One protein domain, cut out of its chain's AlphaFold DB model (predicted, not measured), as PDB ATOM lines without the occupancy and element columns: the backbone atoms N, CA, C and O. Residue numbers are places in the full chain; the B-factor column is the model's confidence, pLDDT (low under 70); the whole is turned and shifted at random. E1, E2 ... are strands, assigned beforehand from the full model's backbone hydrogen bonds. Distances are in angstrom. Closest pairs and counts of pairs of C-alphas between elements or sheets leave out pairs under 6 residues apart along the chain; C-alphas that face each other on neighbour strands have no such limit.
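This is residues 20 to 80 of the 247 residues of the protein "Glycoside hydrolase family 12 protein" of Jaapia argillacea MUCL 33604 (UniProt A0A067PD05). A slim, rod-shaped sandwich, two sheets face to face: a three-stranded sheet of E1, E4 and E5 forms one layer, and the shorter hairpin of E2 and E3 covers part of one of its faces. The strands of both layers run nearly along one line, 3 degrees apart, and the chain changes layer at the links E1 to E2 and E3 to E4. The printed part has 61 residues with no named helix and five named strands, E1 to E5 along the chain; the larger sheet has the order E1, E4, E5, both sheets are antiparallel, and the class is all strand. The whole is only just compact, close to loose, with a radius of gyration of the C-alphas of 12.6 A, and spans 41 by 18 by 13 A.

In the larger sheet E4, residues 59 to 67, is the inner strand, with the edge strands E1, residues 24 to 30, and E5, residues 70 to 78, as its neighbours. E1 and E4 are antiparallel at 174 degrees, with N 27 and O 64 within hydrogen-bond range at 2.7 A. E4 and E5 form a hairpin with a tight link, at 176 degrees; N 63 and O 74 are 2.8 A apart, within hydrogen-bond range. The second sheet is the hairpin of E2, residues 39 to 43, and E3, residues 46 to 50, antiparallel at 154 degrees, with N 41 and O 48 within hydrogen-bond range at 2.8 A. The parts of the two sheets that face each other are 8.7 A centre to centre, and their best planes are 20 degrees apart. The closest C-alphas of E2 and E4 are those of Cys 43 and Ser 67, 5.5 A; those of E1 and E2 are Gln 24 and Cys 43, 5.9 A; those of E3 and E4 are Gly 50 and Ala 64, 6.6 A. E2 and E5 are apart.

E4 is 27.6 A from first to last C-alpha and E5 27.3 A, ending at C-alpha 78 at (-26.603, -39.516, 46.443). E1 is 20.6 A and begins at C-alpha 24 at (0.682, -41.183, 55.508). E2 is 13.5 A and begins at C-alpha 39 at (-7.652, -44.558, 42.811); E3 is 13.2 A.

The two C-alphas farthest apart are those of Leu 20 and Thr 57, 40.8 A. The printed part has no cut, and no link is long. The mean pLDDT of the printed part is 78.9; residues 20 to 22, 30 to 37 and 54 to 56 are under 70.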
ATOM      1  N   LEU A  20       8.814 -50.950  60.000       48.94
ATOM      2  CA  LEU A  20       8.389 -50.280  58.769       48.94
ATOM      3  C   LEU A  20       8.438 -48.756  58.934       48.94
ATOM      4  O   LEU A  20       7.934 -48.212  59.917       48.94
ATOM      5  N   ALA A  21       8.963 -48.065  57.921       50.44
ATOM      6  CA  ALA A  21       8.718 -46.639  57.743       50.44
ATOM      7  C   ALA A  21       7.209 -46.407  57.553       50.44
ATOM      8  O   ALA A  21       6.582 -46.999  56.671       50.44
ATOM      9  N   VAL A  22       6.625 -45.562  58.400       58.41
ATOM     10  CA  VAL A  22       5.208 -45.198  58.337       58.41
ATOM     11  C   VAL A  22       5.081 -43.961  57.452       58.41
ATOM     12  O   VAL A  22       5.581 -42.896  57.809       58.41
ATOM     13  N   SER A  23       4.435 -44.095  56.293       71.00
ATOM     14  CA  SER A  23       4.049 -42.963  55.447       71.00
ATOM     15  C   SER A  23       2.535 -42.790  55.483       71.00
ATOM     16  O   SER A  23       1.797 -43.775  55.391       71.00
ATOM     17  N   GLN A  24       2.089 -41.542  55.618       78.94
ATOM     18  CA  GLN A  24       0.682 -41.183  55.508       78.94
ATOM     19  C   GLN A  24       0.376 -40.750  54.075       78.94
ATOM     20  O   GLN A  24       1.077 -39.895  53.534       78.94
ATOM     21  N   SER A  25      -0.688 -41.300  53.496       84.06
ATOM     22  CA  SER A  25      -1.135 -40.959  52.143       84.06
ATOM     23  C   SER A  25      -2.653 -40.841  52.085       84.06
ATOM     24  O   SER A  25      -3.364 -41.486  52.857       84.06
ATOM     25  N   THR A  26      -3.149 -40.024  51.154       84.06
ATOM     26  CA  THR A  26      -4.575 -39.705  51.025       84.06
ATOM     27  C   THR A  26      -5.013 -39.743  49.564       84.06
ATOM     28  O   THR A  26      -4.356 -39.183  48.692       84.06
ATOM     29  N   ILE A  27      -6.165 -40.359  49.328       84.12
ATOM     30  CA  ILE A  27      -6.957 -40.337  48.102       84.12
ATOM     31  C   ILE A  27      -8.096 -39.338  48.288       84.12
ATOM     32  O   ILE A  27      -8.736 -39.280  49.341       84.12
ATOM     33  N   SER A  28      -8.395 -38.574  47.246       79.44
ATOM     34  CA  SER A  28      -9.616 -37.773  47.158       79.44
ATOM     35  C   SER A  28     -10.223 -37.960  45.778       79.44
ATOM     36  O   SER A  28      -9.565 -37.706  44.773       79.44
ATOM     37  N   THR A  29     -11.469 -38.423  45.731       71.62
ATOM     38  CA  THR A  29     -12.224 -38.632  44.497       71.62
ATOM     39  C   THR A  29     -13.556 -37.894  44.560       71.62
ATOM     40  O   THR A  29     -14.224 -37.821  45.593       71.62
ATOM     41  N   SER A  30     -13.956 -37.337  43.423       69.75
ATOM     42  CA  SER A  30     -15.278 -36.753  43.198       69.75
ATOM     43  C   SER A  30     -15.827 -37.302  41.892       69.75
ATOM     44  O   SER A  30     -15.062 -37.448  40.935       69.75
ATOM     45  N   THR A  31     -17.121 -37.604  41.829       67.94
ATOM     46  CA  THR A  31     -17.714 -38.095  40.581       67.94
ATOM     47  C   THR A  31     -18.032 -36.963  39.603       67.94
ATOM     48  O   THR A  31     -18.515 -35.894  39.977       67.94
ATOM     49  N   GLY A  32     -17.772 -37.250  38.326       54.50
ATOM     50  CA  GLY A  32     -18.451 -36.723  37.143       54.50
ATOM     51  C   GLY A  32     -18.835 -37.937  36.287       54.50
ATOM     52  O   GLY A  32     -18.145 -38.949  36.348       54.50
ATOM     53  N   ASN A  33     -19.961 -37.875  35.578       48.31
ATOM     54  CA  ASN A  33     -20.656 -38.989  34.911       48.31
ATOM     55  C   ASN A  33     -19.705 -40.083  34.351       48.31
ATOM     56  O   ASN A  33     -18.995 -39.822  33.381       48.31
ATOM     57  N   GLY A  34     -19.706 -41.303  34.912       48.62
ATOM     58  CA  GLY A  34     -18.916 -42.436  34.396       48.62
ATOM     59  C   GLY A  34     -18.476 -43.459  35.455       48.62
ATOM     60  O   GLY A  34     -18.541 -43.195  36.649       48.62
ATOM     61  N   TRP A  35     -18.027 -44.633  34.997       47.09
ATOM     62  CA  TRP A  35     -17.368 -45.653  35.822       47.09
ATOM     63  C   TRP A  35     -15.911 -45.238  36.038       47.09
ATOM     64  O   TRP A  35     -15.175 -45.143  35.055       47.09
ATOM     65  N   ALA A  36     -15.463 -44.995  37.272       56.06
ATOM     66  CA  ALA A  36     -14.045 -44.707  37.488       56.06
ATOM     67  C   ALA A  36     -13.227 -45.941  37.840       56.06
ATOM     68  O   ALA A  36     -13.617 -46.796  38.633       56.06
ATOM     69  N   THR A  37     -12.019 -45.942  37.294       65.75
ATOM     70  CA  THR A  37     -10.889 -46.735  37.765       65.75
ATOM     71  C   THR A  37     -10.610 -46.441  39.245       65.75
ATOM     72  O   THR A  37     -10.527 -45.254  39.600       65.75
ATOM     73  N   PRO A  38     -10.409 -47.472  40.092       77.25
ATOM     74  CA  PRO A  38      -9.977 -47.287  41.475       77.25
ATOM     75  C   PRO A  38      -8.774 -46.344  41.557       77.25
ATOM     76  O   PRO A  38      -7.861 -46.420  40.735       77.25
ATOM     77  N   GLN A  39      -8.791 -45.428  42.523       86.56
ATOM     78  CA  GLN A  39      -7.652 -44.558  42.811       86.56
ATOM     79  C   GLN A  39      -6.877 -45.149  43.978       86.56
ATOM     80  O   GLN A  39      -7.485 -45.483  44.994       86.56
ATOM     81  N   CYS A  40      -5.556 -45.261  43.834       90.62
ATOM     82  CA  CYS A  40      -4.699 -45.937  44.802       90.62
ATOM     83  C   CYS A  40      -3.575 -45.030  45.316       90.62
ATOM     84  O   CYS A  40      -3.059 -44.186  44.582       90.62
ATOM     85  N   VAL A  41      -3.181 -45.223  46.575       90.75
ATOM     86  CA  VAL A  41      -2.013 -44.593  47.206       90.75
ATOM     87  C   VAL A  41      -1.242 -45.604  48.047       90.75
ATOM     88  O   VAL A  41      -1.822 -46.480  48.686       90.75
ATOM     89  N   THR A  42       0.079 -45.458  48.096       92.19
ATOM     90  CA  THR A  42       0.959 -46.327  48.888       92.19
ATOM     91  C   THR A  42       1.145 -45.789  50.310       92.19
ATOM     92  O   THR A  42       1.391 -44.599  50.501       92.19
ATOM     93  N   CYS A  43       1.090 -46.672  51.306       87.31
ATOM     94  CA  CYS A  43       1.303 -46.400  52.728       87.31
ATOM     95  C   CYS A  43       2.292 -47.409  53.322       87.31
ATOM     96  O   CYS A  43       1.918 -48.465  53.839       87.31
ATOM     97  N   GLY A  44       3.586 -47.103  53.227       87.44
ATOM     98  CA  GLY A  44       4.649 -48.056  53.538       87.44
ATOM     99  C   GLY A  44       4.599 -49.263  52.596       87.44
ATOM    100  O   GLY A  44       4.721 -49.112  51.386       87.44
ATOM    101  N   SER A  45       4.416 -50.466  53.144       85.62
ATOM    102  CA  SER A  45       4.288 -51.710  52.360       85.62
ATOM    103  C   SER A  45       2.854 -52.045  51.935       85.62
ATOM    104  O   SER A  45       2.621 -53.151  51.452       85.62
ATOM    105  N   TRP A  46       1.904 -51.139  52.158       88.94
ATOM    106  CA  TRP A  46       0.495 -51.319  51.813       88.94
ATOM    107  C   TRP A  46       0.089 -50.390  50.677       88.94
ATOM    108  O   TRP A  46       0.643 -49.302  50.524       88.94
ATOM    109  N   GLU A  47      -0.915 -50.795  49.917       91.81
ATOM    110  CA  GLU A  47      -1.587 -49.972  48.921       91.81
ATOM    111  C   GLU A  47      -3.061 -49.852  49.302       91.81
ATOM    112  O   GLU A  47      -3.755 -50.858  49.453       91.81
ATOM    113  N   LEU A  48      -3.523 -48.621  49.509       93.31
ATOM    114  CA  LEU A  48      -4.928 -48.311  49.724       93.31
ATOM    115  C   LEU A  48      -5.531 -47.911  48.390       93.31
ATOM    116  O   LEU A  48      -5.041 -46.969  47.780       93.31
ATOM    117  N   CYS A  49      -6.608 -48.566  47.988       91.81
ATOM    118  CA  CYS A  49      -7.396 -48.224  46.817       91.81
ATOM    119  C   CYS A  49      -8.834 -47.919  47.237       91.81
ATOM    120  O   CYS A  49      -9.453 -48.698  47.961       91.81
ATOM    121  N   GLY A  50      -9.371 -46.790  46.783       86.62
ATOM    122  CA  GLY A  50     -10.786 -46.446  46.908       86.62
ATOM    123  C   GLY A  50     -11.447 -46.396  45.536       86.62
ATOM    124  O   GLY A  50     -10.850 -45.891  44.578       86.62
ATOM    125  N   SER A  51     -12.668 -46.918  45.428       74.38
ATOM    126  CA  SER A  51     -13.464 -46.838  44.202       74.38
ATOM    127  C   SER A  51     -14.505 -45.719  44.262       74.38
ATOM    128  O   SER A  51     -15.082 -45.406  45.307       74.38
ATOM    129  N   GLN A  52     -14.772 -45.112  43.101       70.94
ATOM    130  CA  GLN A  52     -16.038 -44.406  42.908       70.94
ATOM    131  C   GLN A  52     -17.189 -45.420  42.923       70.94
ATOM    132  O   GLN A  52     -16.961 -46.596  42.633       70.94
ATOM    133  N   PRO A  53     -18.420 -44.985  43.232       72.06
ATOM    134  CA  PRO A  53     -19.575 -45.858  43.251       72.06
ATOM    135  C   PRO A  53     -19.730 -46.565  41.907       72.06
ATOM    136  O   PRO A  53     -19.689 -45.922  40.859       72.06
ATOM    137  N   ALA A  54     -19.947 -47.880  41.939       65.75
ATOM    138  CA  ALA A  54     -20.111 -48.705  40.735       65.75
ATOM    139  C   ALA A  54     -21.409 -48.408  39.946       65.75
ATOM    140  O   ALA A  54     -21.763 -49.112  39.006       65.75
ATOM    141  N   THR A  55     -22.157 -47.379  40.328       68.44
ATOM    142  CA  THR A  55     -23.456 -47.019  39.769       68.44
ATOM    143  C   THR A  55     -23.365 -45.654  39.076       68.44
ATOM    144  O   THR A  55     -23.009 -44.653  39.700       68.44
ATOM    145  N   PRO A  56     -23.744 -45.549  37.789       63.56
ATOM    146  CA  PRO A  56     -23.612 -44.303  37.026       63.56
ATOM    147  C   PRO A  56     -24.553 -43.183  37.501       63.56
ATOM    148  O   PRO A  56     -24.415 -42.040  37.072       63.56
ATOM    149  N   THR A  57     -25.518 -43.499  38.369       71.38
ATOM    150  CA  THR A  57     -26.461 -42.544  38.963       71.38
ATOM    151  C   THR A  57     -25.938 -41.910  40.252       71.38
ATOM    152  O   THR A  57     -26.533 -40.935  40.720       71.38
ATOM    153  N   ALA A  58     -24.844 -42.426  40.823       77.62
ATOM    154  CA  ALA A  58     -24.309 -41.915  42.070       77.62
ATOM    155  C   ALA A  58     -23.496 -40.630  41.879       77.62
ATOM    156  O   ALA A  58     -22.517 -40.578  41.132       77.62
ATOM    157  N   THR A  59     -23.854 -39.589  42.625       82.25
ATOM    158  CA  THR A  59     -23.117 -38.319  42.647       82.25
ATOM    159  C   THR A  59     -22.587 -38.025  44.040       82.25
ATOM    160  O   THR A  59     -23.274 -38.280  45.030       82.25
ATOM    161  N   GLY A  60     -21.352 -37.530  44.141       84.50
ATOM    162  CA  GLY A  60     -20.754 -37.251  45.440       84.50
ATOM    163  C   GLY A  60     -19.232 -37.273  45.472       84.50
ATOM    164  O   GLY A  60     -18.559 -36.983  44.480       84.50
ATOM    165  N   SER A  61     -18.692 -37.598  46.644       86.06
ATOM    166  CA  SER A  61     -17.247 -37.649  46.876       86.06
ATOM    167  C   SER A  61     -16.857 -38.718  47.886       86.06
ATOM    168  O   SER A  61     -17.641 -39.072  48.771       86.06
ATOM    169  N   GLN A  62     -15.614 -39.174  47.777       88.44
ATOM    170  CA  GLN A  62     -14.948 -40.031  48.742       88.44
ATOM    171  C   GLN A  62     -13.542 -39.501  49.014       88.44
ATOM    172  O   GLN A  62     -12.816 -39.058  48.129       88.44
ATOM    173  N   THR A  63     -13.140 -39.599  50.270       90.00
ATOM    174  CA  THR A  63     -11.766 -39.418  50.720       90.00
ATOM    175  C   THR A  63     -11.351 -40.674  51.459       90.00
ATOM    176  O   THR A  63     -12.113 -41.164  52.290       90.00
ATOM    177  N   ALA A  64     -10.168 -41.196  51.169       91.62
ATOM    178  CA  ALA A  64      -9.611 -42.339  51.877       91.62
ATOM    179  C   ALA A  64      -8.165 -42.030  52.247       91.62
ATOM    180  O   ALA A  64      -7.474 -41.348  51.500       91.62
ATOM    181  N   SER A  65      -7.700 -42.482  53.400       91.75
ATOM    182  CA  SER A  65      -6.320 -42.248  53.822       91.75
ATOM    183  C   SER A  65      -5.770 -43.455  54.547       91.75
ATOM    184  O   SER A  65      -6.526 -44.200  55.164       91.75
ATOM    185  N   CYS A  66      -4.461 -43.647  54.474       92.00
ATOM    186  CA  CYS A  66      -3.772 -44.689  55.216       92.00
ATOM    187  C   CYS A  66      -2.491 -44.171  55.856       92.00
ATOM    188  O   CYS A  66      -1.945 -43.138  55.472       92.00
ATOM    189  N   SER A  67      -2.036 -44.911  56.859       89.44
ATOM    190  CA  SER A  67      -0.764 -44.757  57.549       89.44
ATOM    191  C   SER A  67      -0.292 -46.150  57.966       89.44
ATOM    192  O   SER A  67      -0.814 -46.750  58.909       89.44
ATOM    193  N   GLY A  68       0.636 -46.720  57.191       88.19
ATOM    194  CA  GLY A  68       0.973 -48.144  57.283       88.19
ATOM    195  C   GLY A  68      -0.260 -49.031  57.060       88.19
ATOM    196  O   GLY A  68      -0.920 -48.926  56.032       88.19
ATOM    197  N   SER A  69      -0.578 -49.888  58.035       85.94
ATOM    198  CA  SER A  69      -1.752 -50.772  58.004       85.94
ATOM    199  C   SER A  69      -3.036 -50.144  58.571       85.94
ATOM    200  O   SER A  69      -4.085 -50.778  58.580       85.94
ATOM    201  N   THR A  70      -2.990 -48.904  59.061       90.12
ATOM    202  CA  THR A  70      -4.192 -48.177  59.498       90.12
ATOM    203  C   THR A  70      -4.764 -47.392  58.332       90.12
ATOM    204  O   THR A  70      -4.009 -46.751  57.604       90.12
ATOM    205  N   TRP A  71      -6.082 -47.401  58.163       93.94
ATOM    206  CA  TRP A  71      -6.747 -46.642  57.114       93.94
ATOM    207  C   TRP A  71      -8.135 -46.152  57.524       93.94
ATOM    208  O   TRP A  71      -8.755 -46.628  58.470       93.94
ATOM    209  N   SER A  72      -8.627 -45.144  56.821       92.69
ATOM    210  CA  SER A  72      -9.965 -44.600  57.007       92.69
ATOM    211  C   SER A  72     -10.548 -44.193  55.667       92.69
ATOM    212  O   SER A  72      -9.825 -43.906  54.711       92.69
ATOM    213  N   THR A  73     -11.871 -44.166  55.594       92.62
ATOM    214  CA  THR A  73     -12.581 -43.621  54.443       92.62
ATOM    215  C   THR A  73     -13.807 -42.858  54.901       92.62
ATOM    216  O   THR A  73     -14.487 -43.231  55.858       92.62
ATOM    217  N   LYS A  74     -14.087 -41.766  54.208       91.81
ATOM    218  CA  LYS A  74     -15.278 -40.954  54.379       91.81
ATOM    219  C   LYS A  74     -15.832 -40.654  53.005       91.81
ATOM    220  O   LYS A  74     -15.100 -40.178  52.141       91.81
ATOM    221  N   TYR A  75     -17.119 -40.887  52.818       87.62
ATOM    222  CA  TYR A  75     -17.791 -40.593  51.563       87.62
ATOM    223  C   TYR A  75     -19.191 -40.046  51.794       87.62
ATOM    224  O   TYR A  75     -19.793 -40.181  52.863       87.62
ATOM    225  N   SER A  76     -19.708 -39.398  50.762       86.81
ATOM    226  CA  SER A  76     -21.094 -38.980  50.689       86.81
ATOM    227  C   SER A  76     -21.561 -39.152  49.257       86.81
ATOM    228  O   SER A  76     -21.059 -38.468  48.369       86.81
ATOM    229  N   TRP A  77     -22.504 -40.072  49.062       83.50
ATOM    230  CA  TRP A  77     -23.132 -40.360  47.777       83.50
ATOM    231  C   TRP A  77     -24.628 -40.035  47.844       83.50
ATOM    232  O   TRP A  77     -25.286 -40.261  48.867       83.50
ATOM    233  N   SER A  78     -25.172 -39.501  46.755       80.88
ATOM    234  CA  SER A  78     -26.603 -39.516  46.443       80.88
ATOM    235  C   SER A  78     -26.892 -40.522  45.343       80.88
ATOM    236  O   SER A  78     -26.092 -40.641  44.426       80.88
ATOM    237  N   GLY A  79     -28.057 -41.168  45.408       78.75
ATOM    238  CA  GLY A  79     -28.424 -42.262  44.508       78.75
ATOM    239  C   GLY A  79     -27.949 -43.619  45.022       78.75
ATOM    240  O   GLY A  79     -27.361 -43.718  46.101       78.75
ATOM    241  N   ASP A  80     -28.253 -44.654  44.252       79.94
ATOM    242  CA  ASP A  80     -27.805 -46.025  44.490       79.94
ATOM    243  C   ASP A  80     -26.292 -46.035  44.444       79.94
ATOM    244  O   ASP A  80     -25.737 -45.434  43.533       79.94
TER     245      ASP A  80